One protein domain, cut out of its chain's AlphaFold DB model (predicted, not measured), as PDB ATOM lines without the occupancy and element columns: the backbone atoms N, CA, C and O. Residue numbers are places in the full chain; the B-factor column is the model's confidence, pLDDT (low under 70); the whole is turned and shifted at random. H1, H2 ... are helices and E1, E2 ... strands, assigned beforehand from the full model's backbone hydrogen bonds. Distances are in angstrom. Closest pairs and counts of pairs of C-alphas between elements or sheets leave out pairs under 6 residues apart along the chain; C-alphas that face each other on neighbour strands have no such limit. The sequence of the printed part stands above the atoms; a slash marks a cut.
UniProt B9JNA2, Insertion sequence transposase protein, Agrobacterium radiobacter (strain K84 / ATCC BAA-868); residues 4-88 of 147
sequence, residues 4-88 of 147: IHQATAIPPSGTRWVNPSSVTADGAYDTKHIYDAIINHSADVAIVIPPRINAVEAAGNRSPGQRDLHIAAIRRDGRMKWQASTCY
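Overview. This is residues 4 to 88 of the 147 residues of the protein "Insertion sequence transposase protein" of Agrobacterium radiobacter (strain K84 / ATCC BAA-868) (UniProt B9JNA2). A small body has two very short parallel strands, E1 and E2, near its middle, with H1 to one side of them and a corner made by H2 and H3 to another; from this body the first stretch of the printed part loops out, and residues 9 to 16 stick out free. A second long loop, residues 49 to 65, leads from E2 to H2. The printed part has 85 residues, with three named helices and two named strands in the order E1, H1, E2, H2, H3, and under half of the residues are in these elements, which are mostly helix. The whole is only just loose, close to compact, with a radius of gyration of the C-alphas of 14.5 A, and it is elongated, spanning 46 by 26 by 20 A.

Arrangement. After residues 4 to 21, which hold no named element, E1, residues 22 to 24, is the parallel neighbour of E2, residues 46 to 48, at 16 degrees between their directions. N 23 and O 46 are within hydrogen-bond range at 2.8 A, and so are N 48 and O 23 at 2.8 A. Between them in the chain comes H1, residues 32 to 41; E1, H1 and E2 form a strand-helix-strand unit, two parallel neighbour strands with a helix between, and its crossover is right-handed. The closest C-alphas of H1 and E2 are those of Tyr 35 and Ile 47, 7.5 A apart. For H2, residues 66 to 77, and E2 they are those of Gln 66 and Ile 47, 7.0 A apart. H1 and H2 are only just apart, 8.0 A at the closest. H2, with residues 70 to 74 alone, touches H3, residues 79 to 85; their closest C-alphas are those of Ile 74 and Trp 82, 5.9 A apart. They run opposite ways at a steep tilt of 67 degrees, only just short of about perpendicular. H3 is apart from E1, H1 and E2. In H1, H2 and H3 every O i to N i+4 pair is within hydrogen-bond range.

Along the chain. E1 begins at C-alpha 22, (29.784, -31.725, -32.192), and measures 6.6 A from first to last C-alpha. H1 measures 14.3 A, E2 6.3 A and H2 16.0 A. H2 begins at C-alpha 66, (34.723, -21.139, -29.512). H3 measures 10.0 A and ends at C-alpha 85, (42.691, -32.625, -29.423).

Size, cuts and confidence. The two C-alphas farthest apart are those of Ser 13 and Gly 60, 47.7 A. The printed part has no cut. The link from E2 to H2, 17 residues, is long. Without residues 9 to 16 the body spans 36 by 27 by 21 A. Mean pLDDT of the printed part is 79.7; residues 4 to 20 and 59 to 61 are under 70.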
ATOM      1  N   ILE A   4      28.526 -33.565 -39.716       49.03
ATOM      2  CA  ILE A   4      27.871 -33.693 -38.414       49.03
ATOM      3  C   ILE A   4      28.273 -35.060 -37.848       49.03
ATOM      4  O   ILE A   4      27.969 -36.095 -38.443       49.03
ATOM      5  N   HIS A   5      29.004 -35.082 -36.734       37.03
ATOM      6  CA  HIS A   5      29.398 -36.332 -36.089       37.03
ATOM      7  C   HIS A   5      28.288 -36.800 -35.140       37.03
ATOM      8  O   HIS A   5      28.279 -36.465 -33.962       37.03
ATOM      9  N   GLN A   6      27.391 -37.634 -35.659       36.12
ATOM     10  CA  GLN A   6      26.638 -38.631 -34.894       36.12
ATOM     11  C   GLN A   6      26.904 -39.971 -35.597       36.12
ATOM     12  O   GLN A   6      26.306 -40.287 -36.621       36.12
ATOM     13  N   ALA A   7      27.892 -40.726 -35.114       30.05
ATOM     14  CA  ALA A   7      28.065 -42.123 -35.505       30.05
ATOM     15  C   ALA A   7      27.162 -42.983 -34.616       30.05
ATOM     16  O   ALA A   7      27.637 -43.743 -33.781       30.05
ATOM     17  N   THR A   8      25.859 -42.825 -34.778       32.91
ATOM     18  CA  THR A   8      24.831 -43.699 -34.215       32.91
ATOM     19  C   THR A   8      23.781 -43.876 -35.298       32.91
ATOM     20  O   THR A   8      23.559 -42.977 -36.107       32.91
ATOM     21  N   ALA A   9      23.278 -45.105 -35.396       34.69
ATOM     22  CA  ALA A   9      22.495 -45.640 -36.499       34.69
ATOM     23  C   ALA A   9      21.511 -44.635 -37.113       34.69
ATOM     24  O   ALA A   9      20.879 -43.861 -36.400       34.69
ATOM     25  N   ILE A  10      21.357 -44.706 -38.440       44.03
ATOM     26  CA  ILE A  10      20.255 -44.048 -39.143       44.03
ATOM     27  C   ILE A  10      18.977 -44.437 -38.396       44.03
ATOM     28  O   ILE A  10      18.679 -45.634 -38.333       44.03
ATOM     29  N   PRO A  11      18.281 -43.478 -37.769       42.34
ATOM     30  CA  PRO A  11      17.112 -43.818 -36.992       42.34
ATOM     31  C   PRO A  11      16.050 -44.432 -37.913       42.34
ATOM     32  O   PRO A  11      15.928 -44.004 -39.066       42.34
ATOM     33  N   PRO A  12      15.264 -45.409 -37.430       43.50
ATOM     34  CA  PRO A  12      14.080 -45.848 -38.150       43.50
ATOM     35  C   PRO A  12      13.172 -44.643 -38.431       43.50
ATOM     36  O   PRO A  12      13.158 -43.652 -37.684       43.50
ATOM     37  N   SER A  13      12.455 -44.721 -39.552       44.59
ATOM     38  CA  SER A  13      11.571 -43.670 -40.056       44.59
ATOM     39  C   SER A  13      10.695 -43.101 -38.936       44.59
ATOM     40  O   SER A  13       9.909 -43.837 -38.346       44.59
ATOM     41  N   GLY A  14      10.840 -41.803 -38.649       45.59
ATOM     42  CA  GLY A  14      10.027 -41.084 -37.659       45.59
ATOM     43  C   GLY A  14      10.769 -40.598 -36.409       45.59
ATOM     44  O   GLY A  14      10.199 -39.827 -35.643       45.59
ATOM     45  N   THR A  15      12.036 -40.968 -36.200       47.44
ATOM     46  CA  THR A  15      12.788 -40.471 -35.030       47.44
ATOM     47  C   THR A  15      13.390 -39.086 -35.299       47.44
ATOM     48  O   THR A  15      14.041 -38.870 -36.323       47.44
ATOM     49  N   ARG A  16      13.196 -38.144 -34.365       47.16
ATOM     50  CA  ARG A  16      13.810 -36.805 -34.384       47.16
ATOM     51  C   ARG A  16      15.336 -36.939 -34.389       47.16
ATOM     52  O   ARG A  16      15.887 -37.687 -33.586       47.16
ATOM     53  N   TRP A  17      16.013 -36.207 -35.275       51.91
ATOM     54  CA  TRP A  17      17.475 -36.120 -35.276       51.91
ATOM     55  C   TRP A  17      17.964 -35.713 -33.885       51.91
ATOM     56  O   TRP A  17      17.534 -34.692 -33.347       51.91
ATOM     57  N   VAL A  18      18.830 -36.532 -33.292       55.28
ATOM     58  CA  VAL A  18      19.451 -36.224 -32.002       55.28
ATOM     59  C   VAL A  18      20.340 -35.000 -32.191       55.28
ATOM     60  O   VAL A  18      21.092 -34.938 -33.169       55.28
ATOM     61  N   ASN A  19      20.278 -34.038 -31.265       62.66
ATOM     62  CA  ASN A  19      21.192 -32.899 -31.290       62.66
ATOM     63  C   ASN A  19      22.642 -33.422 -31.299       62.66
ATOM     64  O   ASN A  19      23.005 -34.253 -30.458       62.66
ATOM     65  N   PRO A  20      23.473 -33.028 -32.278       69.31
ATOM     66  CA  PRO A  20      24.849 -33.494 -32.345       69.31
ATOM     67  C   PRO A  20      25.647 -32.959 -31.156       69.31
ATOM     68  O   PRO A  20      25.502 -31.799 -30.792       69.31
ATOM     69  N   SER A  21      26.529 -33.779 -30.578       83.25
ATOM     70  CA  SER A  21      27.475 -33.308 -29.553       83.25
ATOM     71  C   SER A  21      28.592 -32.443 -30.149       83.25
ATOM     72  O   SER A  21      29.221 -31.654 -29.449       83.25
ATOM     73  N   SER A  22      28.841 -32.569 -31.459       87.50
ATOM     74  CA  SER A  22      29.784 -31.725 -32.192       87.50
ATOM     75  C   SER A  22      29.432 -31.591 -33.678       87.50
ATOM     76  O   SER A  22      28.911 -32.516 -34.308       87.50
ATOM     77  N   VAL A  23      29.776 -30.443 -34.259       88.75
ATOM     78  CA  VAL A  23      29.683 -30.144 -35.692       88.75
ATOM     79  C   VAL A  23      31.090 -29.914 -36.223       88.75
ATOM     80  O   VAL A  23      31.835 -29.106 -35.683       88.75
ATOM     81  N   THR A  24      31.472 -30.615 -37.290       90.25
ATOM     82  CA  THR A  24      32.788 -30.469 -37.919       90.25
ATOM     83  C   THR A  24      32.639 -29.917 -39.332       90.25
ATOM     84  O   THR A  24      31.851 -30.437 -40.123       90.25
ATOM     85  N   ALA A  25      33.418 -28.900 -39.696       89.19
ATOM     86  CA  ALA A  25      33.383 -28.324 -41.043       89.19
ATOM     87  C   ALA A  25      34.783 -28.026 -41.576       89.19
ATOM     88  O   ALA A  25      35.767 -28.022 -40.841       89.19
ATOM     89  N   ASP A  26      34.870 -27.771 -42.879       88.50
ATOM     90  CA  ASP A  26      36.092 -27.252 -43.478       88.50
ATOM     91  C   ASP A  26      36.310 -25.767 -43.151       88.50
ATOM     92  O   ASP A  26      35.380 -25.052 -42.785       88.50
ATOM     93  N   GLY A  27      37.553 -25.296 -43.276       89.88
ATOM     94  CA  GLY A  27      37.911 -23.918 -42.925       89.88
ATOM     95  C   GLY A  27      37.263 -22.843 -43.807       89.88
ATOM     96  O   GLY A  27      37.325 -21.664 -43.459       89.88
ATOM     97  N   ALA A  28      36.612 -23.199 -44.925       89.31
ATOM     98  CA  ALA A  28      35.828 -22.221 -45.681       89.31
ATOM     99  C   ALA A  28      34.623 -21.733 -44.859       89.31
ATOM    100  O   ALA A  28      34.236 -20.571 -44.991       89.31
ATOM    101  N   TYR A  29      34.119 -22.571 -43.948       90.50
ATOM    102  CA  TYR A  29      33.038 -22.264 -43.010       90.50
ATOM    103  C   TYR A  29      33.493 -21.513 -41.747       90.50
ATOM    104  O   TYR A  29      32.676 -21.279 -40.861       90.50
ATOM    105  N   ASP A  30      34.766 -21.117 -41.640       91.31
ATOM    106  CA  ASP A  30      35.246 -20.250 -40.556       91.31
ATOM    107  C   ASP A  30      34.754 -18.804 -40.755       91.31
ATOM    108  O   ASP A  30      35.505 -17.911 -41.153       91.31
ATOM    109  N   THR A  31      33.459 -18.579 -40.541       87.88
ATOM    110  CA  THR A  31      32.821 -17.261 -40.604       87.88
ATOM    111  C   THR A  31      31.869 -17.080 -39.433       87.88
ATOM    112  O   THR A  31      31.204 -18.021 -39.006       87.88
ATOM    113  N   LYS A  32      31.763 -15.848 -38.926       86.81
ATOM    114  CA  LYS A  32      30.906 -15.523 -37.776       86.81
ATOM    115  C   LYS A  32      29.459 -15.995 -37.970       86.81
ATOM    116  O   LYS A  32      28.927 -16.666 -37.099       86.81
ATOM    117  N   HIS A  33      28.881 -15.742 -39.146       88.56
ATOM    118  CA  HIS A  33      27.519 -16.169 -39.482       88.56
ATOM    119  C   HIS A  33      27.307 -17.683 -39.319       88.56
ATOM    120  O   HIS A  33      26.245 -18.109 -38.877       88.56
ATOM    121  N   ILE A  34      28.299 -18.514 -39.664       91.12
ATOM    122  CA  ILE A  34      28.182 -19.968 -39.494       91.12
ATOM    123  C   ILE A  34      28.194 -20.352 -38.015       91.12
ATOM    124  O   ILE A  34      27.378 -21.171 -37.606       91.12
ATOM    125  N   TYR A  35      29.078 -19.755 -37.211       90.19
ATOM    126  CA  TYR A  35      29.083 -19.989 -35.766       90.19
ATOM    127  C   TYR A  35      27.753 -19.555 -35.135       90.19
ATOM    128  O   TYR A  35      27.153 -20.347 -34.414       90.19
ATOM    129  N   ASP A  36      27.257 -18.360 -35.464       90.06
ATOM    130  CA  ASP A  36      25.985 -17.836 -34.951       90.06
ATOM    131  C   ASP A  36      24.809 -18.749 -35.346       90.06
ATOM    132  O   ASP A  36      23.988 -19.103 -34.503       90.06
ATOM    133  N   ALA A  37      24.755 -19.212 -36.600       91.31
ATOM    134  CA  ALA A  37      23.717 -20.134 -37.064       91.31
ATOM    135  C   ALA A  37      23.735 -21.479 -36.315       91.31
ATOM    136  O   ALA A  37      22.678 -22.017 -35.982       91.31
ATOM    137  N   ILE A  38      24.925 -22.021 -36.037       90.00
ATOM    138  CA  ILE A  38      25.068 -23.278 -35.296       90.00
ATOM    139  C   ILE A  38      24.655 -23.090 -33.830       90.00
ATOM    140  O   ILE A  38      23.889 -23.901 -33.318       90.00
ATOM    141  N   ILE A  39      25.110 -22.016 -33.178       89.38
ATOM    142  CA  ILE A  39      24.790 -21.709 -31.775       89.38
ATOM    143  C   ILE A  39      23.286 -21.457 -31.603       89.38
ATOM    144  O   ILE A  39      22.684 -21.985 -30.672       89.38
ATOM    145  N   ASN A  40      22.654 -20.727 -32.529       89.38
ATOM    146  CA  ASN A  40      21.209 -20.472 -32.502       89.38
ATOM    147  C   ASN A  40      20.378 -21.754 -32.643       89.38
ATOM    148  O   ASN A  40      19.283 -21.845 -32.094       89.38
ATOM    149  N   HIS A  41      20.882 -22.746 -33.380       86.38
ATOM    150  CA  HIS A  41      20.234 -24.050 -33.489       86.38
ATOM    151  C   HIS A  41      20.531 -24.940 -32.273       86.38
ATOM    152  O   HIS A  41      19.692 -25.735 -31.846       86.38
ATOM    153  N   SER A  42      21.752 -24.884 -31.739       85.38
ATOM    154  CA  SER A  42      22.226 -25.754 -30.661       85.38
ATOM    155  C   SER A  42      23.323 -25.055 -29.860       85.38
ATOM    156  O   SER A  42      24.493 -25.110 -30.228       85.38
ATOM    157  N   ALA A  43      22.940 -24.418 -28.752       84.56
ATOM    158  CA  ALA A  43      23.828 -23.568 -27.957       84.56
ATOM    159  C   ALA A  43      25.066 -24.313 -27.417       84.56
ATOM    160  O   ALA A  43      26.170 -23.771 -27.437       84.56
ATOM    161  N   ASP A  44      24.893 -25.576 -27.018       86.31
ATOM    162  CA  ASP A  44      25.932 -26.365 -26.342       86.31
ATOM    163  C   ASP A  44      26.769 -27.243 -27.290       86.31
ATOM    164  O   ASP A  44      27.550 -28.087 -26.846       86.31
ATOM    165  N   VAL A  45      26.615 -27.096 -28.611       89.25
ATOM    166  CA  VAL A  45      27.345 -27.943 -29.563       89.25
ATOM    167  C   VAL A  45      28.801 -27.505 -29.710       89.25
ATOM    168  O   VAL A  45      29.111 -26.324 -29.879       89.25
ATOM    169  N   ALA A  46      29.727 -28.466 -29.712       91.38
ATOM    170  CA  ALA A  46      31.127 -28.186 -30.018       91.38
ATOM    171  C   ALA A  46      31.326 -27.958 -31.529       91.38
ATOM    172  O   ALA A  46      31.041 -28.837 -32.345       91.38
ATOM    173  N   ILE A  47      31.856 -26.803 -31.922       92.44
ATOM    174  CA  ILE A  47      32.048 -26.390 -33.316       92.44
ATOM    175  C   ILE A  47      33.507 -26.606 -33.706       92.44
ATOM    176  O   ILE A  47      34.357 -25.757 -33.473       92.44
ATOM    177  N   VAL A  48      33.811 -27.730 -34.348       93.62
ATOM    178  CA  VAL A  48      35.158 -28.093 -34.807       93.62
ATOM    179  C   VAL A  48      35.372 -27.628 -36.248       93.62
ATOM    180  O   VAL A  48      35.282 -28.402 -37.206       93.62
ATOM    181  N   ILE A  49      35.661 -26.340 -36.410       92.94
ATOM    182  CA  ILE A  49      36.017 -25.733 -37.695       92.94
ATOM    183  C   ILE A  49      37.435 -25.172 -37.574       92.94
ATOM    184  O   ILE A  49      37.693 -24.396 -36.653       92.94
ATOM    185  N   PRO A  50      38.377 -25.557 -38.455       92.38
ATOM    186  CA  PRO A  50      39.728 -25.032 -38.398       92.38
ATOM    187  C   PRO A  50      39.715 -23.556 -38.805       92.38
ATOM    188  O   PRO A  50      39.289 -23.254 -39.926       92.38
ATOM    189  N   PRO A  51      40.233 -22.650 -37.959       92.62
ATOM    190  CA  PRO A  51      40.394 -21.256 -38.329       92.62
ATOM    191  C   PRO A  51      41.201 -21.106 -39.623       92.62
ATOM    192  O   PRO A  51      42.122 -21.897 -39.904       92.62
ATOM    193  N   ARG A  52      40.850 -20.093 -40.422       89.75
ATOM    194  CA  ARG A  52      41.620 -19.706 -41.616       89.75
ATOM    195  C   ARG A  52      43.043 -19.311 -41.223       89.75
ATOM    196  O   ARG A  52      43.296 -18.901 -40.096       89.75
ATOM    197  N   ILE A  53      43.976 -19.411 -42.170       84.00
ATOM    198  CA  ILE A  53      45.394 -19.098 -41.922       84.00
ATOM    199  C   ILE A  53      45.601 -17.663 -41.406       84.00
ATOM    200  O   ILE A  53      46.426 -17.447 -40.530       84.00
ATOM    201  N   ASN A  54      44.772 -16.723 -41.868       83.50
ATOM    202  CA  ASN A  54      44.803 -15.316 -41.463       83.50
ATOM    203  C   ASN A  54      43.750 -14.989 -40.387       83.50
ATOM    204  O   ASN A  54      43.300 -13.850 -40.284       83.50
ATOM    205  N   ALA A  55      43.270 -15.988 -39.641       84.62
ATOM    206  CA  ALA A  55      42.287 -15.760 -38.593       84.62
ATOM    207  C   ALA A  55      42.920 -14.996 -37.422       84.62
ATOM    208  O   ALA A  55      43.914 -15.427 -36.838       84.62
ATOM    209  N   VAL A  56      42.304 -13.870 -37.073       81.44
ATOM    210  CA  VAL A  56      42.658 -13.062 -35.906       81.44
ATOM    211  C   VAL A  56      41.570 -13.235 -34.847       81.44
ATOM    212  O   VAL A  56      40.391 -13.420 -35.181       81.44
ATOM    213  N   GLU A  57      41.995 -13.231 -33.587       75.62
ATOM    214  CA  GLU A  57      41.110 -13.145 -32.423       75.62
ATOM    215  C   GLU A  57      40.271 -11.866 -32.497       75.62
ATOM    216  O   GLU A  57      40.711 -10.845 -33.036       75.62
ATOM    217  N   ALA A  58      39.042 -11.923 -31.990       73.06
ATOM    218  CA  ALA A  58      38.200 -10.738 -31.926       73.06
ATOM    219  C   ALA A  58      38.863  -9.635 -31.079       73.06
ATOM    220  O   ALA A  58      39.312  -9.880 -29.963       73.06
ATOM    221  N   ALA A  59      38.890  -8.405 -31.598       65.38
ATOM    222  CA  ALA A  59      39.338  -7.243 -30.839       65.38
ATOM    223  C   ALA A  59      38.275  -6.830 -29.800       65.38
ATOM    224  O   ALA A  59      37.082  -6.790 -30.113       65.38
ATOM    225  N   GLY A  60      38.711  -6.488 -28.584       68.94
ATOM    226  CA  GLY A  60      37.864  -5.939 -27.516       68.94
ATOM    227  C   GLY A  60      37.714  -6.842 -26.288       68.94
ATOM    228  O   GLY A  60      38.214  -7.958 -26.244       68.94
ATOM    229  N   ASN A  61      36.999  -6.344 -25.275       67.00
ATOM    230  CA  ASN A  61      36.911  -6.957 -23.941       67.00
ATOM    231  C   ASN A  61      35.751  -7.967 -23.792       67.00
ATOM    232  O   ASN A  61      35.140  -8.083 -22.731       67.00
ATOM    233  N   ARG A  62      35.375  -8.652 -24.879       76.88
ATOM    234  CA  ARG A  62      34.299  -9.656 -24.851       76.88
ATOM    235  C   ARG A  62      34.832 -11.004 -24.378       76.88
ATOM    236  O   ARG A  62      35.987 -11.337 -24.620       76.88
ATOM    237  N   SER A  63      33.956 -11.822 -23.793       79.31
ATOM    238  CA  SER A  63      34.291 -13.224 -23.531       79.31
ATOM    239  C   SER A  63      34.635 -13.943 -24.850       79.31
ATOM    240  O   SER A  63      33.896 -13.777 -25.836       79.31
ATOM    241  N   PRO A  64      35.744 -14.708 -24.896       82.50
ATOM    242  CA  PRO A  64      36.183 -15.397 -26.103       82.50
ATOM    243  C   PRO A  64      35.170 -16.472 -26.505       82.50
ATOM    244  O   PRO A  64      34.732 -17.273 -25.680       82.50
ATOM    245  N   GLY A  65      34.789 -16.492 -27.785       88.25
ATOM    246  CA  GLY A  65      33.940 -17.550 -28.333       88.25
ATOM    247  C   GLY A  65      34.740 -18.812 -28.678       88.25
ATOM    248  O   GLY A  65      35.970 -18.804 -28.668       88.25
ATOM    249  N   GLN A  66      34.056 -19.892 -29.086       91.25
ATOM    250  CA  GLN A  66      34.723 -21.139 -29.512       91.25
ATOM    251  C   GLN A  66      35.769 -20.907 -30.620       91.25
ATOM    252  O   GLN A  66      36.842 -21.509 -30.607       91.25
ATOM    253  N   ARG A  67      35.489 -19.983 -31.550       92.00
ATOM    254  CA  ARG A  67      36.428 -19.585 -32.607       92.00
ATOM    255  C   ARG A  67      37.716 -18.975 -32.045       92.00
ATOM    256  O   ARG A  67      38.799 -19.351 -32.486       92.00
ATOM    257  N   ASP A  68      37.607 -18.061 -31.085       91.12
ATOM    258  CA  ASP A  68      38.763 -17.392 -30.473       91.12
ATOM    259  C   ASP A  68      39.605 -18.398 -29.679       91.12
ATOM    260  O   ASP A  68      40.828 -18.426 -29.811       91.12
ATOM    261  N   LEU A  69      38.948 -19.314 -28.957       91.75
ATOM    262  CA  LEU A  69      39.612 -20.417 -28.258       91.75
ATOM    263  C   LEU A  69      40.394 -21.324 -29.220       91.75
ATOM    264  O   LEU A  69      41.494 -21.767 -28.895       91.75
ATOM    265  N   HIS A  70      39.872 -21.580 -30.424       93.88
ATOM    266  CA  HIS A  70      40.599 -22.328 -31.451       93.88
ATOM    267  C   HIS A  70      41.821 -21.580 -31.978       93.88
ATOM    268  O   HIS A  70      42.871 -22.198 -32.160       93.88
ATOM    269  N   ILE A  71      41.713 -20.271 -32.211       92.94
ATOM    270  CA  ILE A  71      42.845 -19.451 -32.660       92.94
ATOM    271  C   ILE A  71      43.939 -19.444 -31.588       92.94
ATOM    272  O   ILE A  71      45.091 -19.756 -31.898       92.94
ATOM    273  N   ALA A  72      43.574 -19.195 -30.329       92.50
ATOM    274  CA  ALA A  72      44.501 -19.198 -29.202       92.50
ATOM    275  C   ALA A  72      45.174 -20.569 -29.014       92.50
ATOM    276  O   ALA A  72      46.395 -20.653 -28.879       92.50
ATOM    277  N   ALA A  73      44.410 -21.665 -29.084       93.56
ATOM    278  CA  ALA A  73      44.954 -23.018 -28.993       93.56
ATOM    279  C   ALA A  73      45.933 -23.326 -30.137       93.56
ATOM    280  O   ALA A  73      47.001 -23.882 -29.896       93.56
ATOM    281  N   ILE A  74      45.614 -22.934 -31.374       94.19
ATOM    282  CA  ILE A  74      46.512 -23.129 -32.521       94.19
ATOM    283  C   ILE A  74      47.783 -22.287 -32.379       94.19
ATOM    284  O   ILE A  74      48.857 -22.786 -32.707       94.19
ATOM    285  N   ARG A  75      47.686 -21.048 -31.883       92.88
ATOM    286  CA  ARG A  75      48.852 -20.190 -31.615       92.88
ATOM    287  C   ARG A  75      49.756 -20.777 -30.533       92.88
ATOM    288  O   ARG A  75      50.970 -20.756 -30.686       92.88
ATOM    289  N   ARG A  76      49.166 -21.326 -29.469       94.31
ATOM    290  CA  ARG A  76      49.894 -21.893 -28.327       94.31
ATOM    291  C   ARG A  76      50.528 -23.254 -28.626       94.31
ATOM    292  O   ARG A  76      51.667 -23.497 -28.255       94.31
ATOM    293  N   ASP A  77      49.772 -24.158 -29.245       94.56
ATOM    294  CA  ASP A  77      50.112 -25.585 -29.353       94.56
ATOM    295  C   ASP A  77      50.428 -26.046 -30.780       94.56
ATOM    296  O   ASP A  77      50.843 -27.188 -30.998       94.56
ATOM    297  N   GLY A  78      50.192 -25.186 -31.768       94.12
ATOM    298  CA  GLY A  78      50.279 -25.527 -33.177       94.12
ATOM    299  C   GLY A  78      49.033 -26.240 -33.712       94.12
ATOM    300  O   GLY A  78      48.250 -26.888 -33.009       94.12
ATOM    301  N   ARG A  79      48.860 -26.156 -35.035       93.25
ATOM    302  CA  ARG A  79      47.668 -26.661 -35.732       93.25
ATOM    303  C   ARG A  79      47.489 -28.174 -35.623       93.25
ATOM    304  O   ARG A  79      46.363 -28.642 -35.486       93.25
ATOM    305  N   MET A  80      48.579 -28.937 -35.674       93.31
ATOM    306  CA  MET A  80      48.527 -30.404 -35.610       93.31
ATOM    307  C   MET A  80      48.019 -30.900 -34.254       93.31
ATOM    308  O   MET A  80      47.178 -31.796 -34.200       93.31
ATOM    309  N   LYS A  81      48.476 -30.282 -33.159       95.00
ATOM    310  CA  LYS A  81      48.040 -30.629 -31.802       95.00
ATOM    311  C   LYS A  81      46.576 -30.251 -31.578       95.00
ATOM    312  O   LYS A  81      45.823 -31.067 -31.054       95.00
ATOM    313  N   TRP A  82      46.148 -29.089 -32.081       94.88
ATOM    314  CA  TRP A  82      44.733 -28.702 -32.099       94.88
ATOM    315  C   TRP A  82      43.856 -29.693 -32.889       94.88
ATOM    316  O   TRP A  82      42.783 -30.077 -32.427       94.88
ATOM    317  N   GLN A  83      44.300 -30.166 -34.060       93.00
ATOM    318  CA  GLN A  83      43.541 -31.159 -34.837       93.00
ATOM    319  C   GLN A  83      43.394 -32.495 -34.100       93.00
ATOM    320  O   GLN A  83      42.353 -33.147 -34.210       93.00
ATOM    321  N   ALA A  84      44.429 -32.909 -33.364       91.50
ATOM    322  CA  ALA A  84      44.395 -34.119 -32.555       91.50
ATOM    323  C   ALA A  84      43.444 -33.969 -31.356       91.50
ATOM    324  O   ALA A  84      42.587 -34.831 -31.160       91.50
ATOM    325  N   SER A  85      43.531 -32.862 -30.606       91.88
ATOM    326  CA  SER A  85      42.691 -32.625 -29.423       91.88
ATOM    327  C   SER A  85      41.210 -32.453 -29.767       91.88
ATOM    328  O   SER A  85      40.347 -32.936 -29.041       91.88
ATOM    329  N   THR A  86      40.903 -31.838 -30.909       90.44
ATOM    330  CA  THR A  86      39.523 -31.642 -31.386       90.44
ATOM    331  C   THR A  86      38.974 -32.817 -32.199       90.44
ATOM    332  O   THR A  86      37.851 -32.762 -32.698       90.44
ATOM    333  N   CYS A  87      39.748 -33.896 -32.366       89.06
ATOM    334  CA  CYS A  87      39.395 -35.030 -33.221       89.06
ATOM    335  C   CYS A  87      39.067 -34.649 -34.683       89.06
ATOM    336  O   CYS A  87      38.369 -35.402 -35.371       89.06
ATOM    337  N   TYR A  88      39.582 -33.525 -35.193       89.81
ATOM    338  CA  TYR A  88      39.304 -33.046 -36.554       89.81
ATOM    339  C   TYR A  88      39.689 -34.073 -37.637       89.81
ATOM    340  O   TYR A  88      39.041 -34.170 -38.681       89.81
TER     341      TYR A  88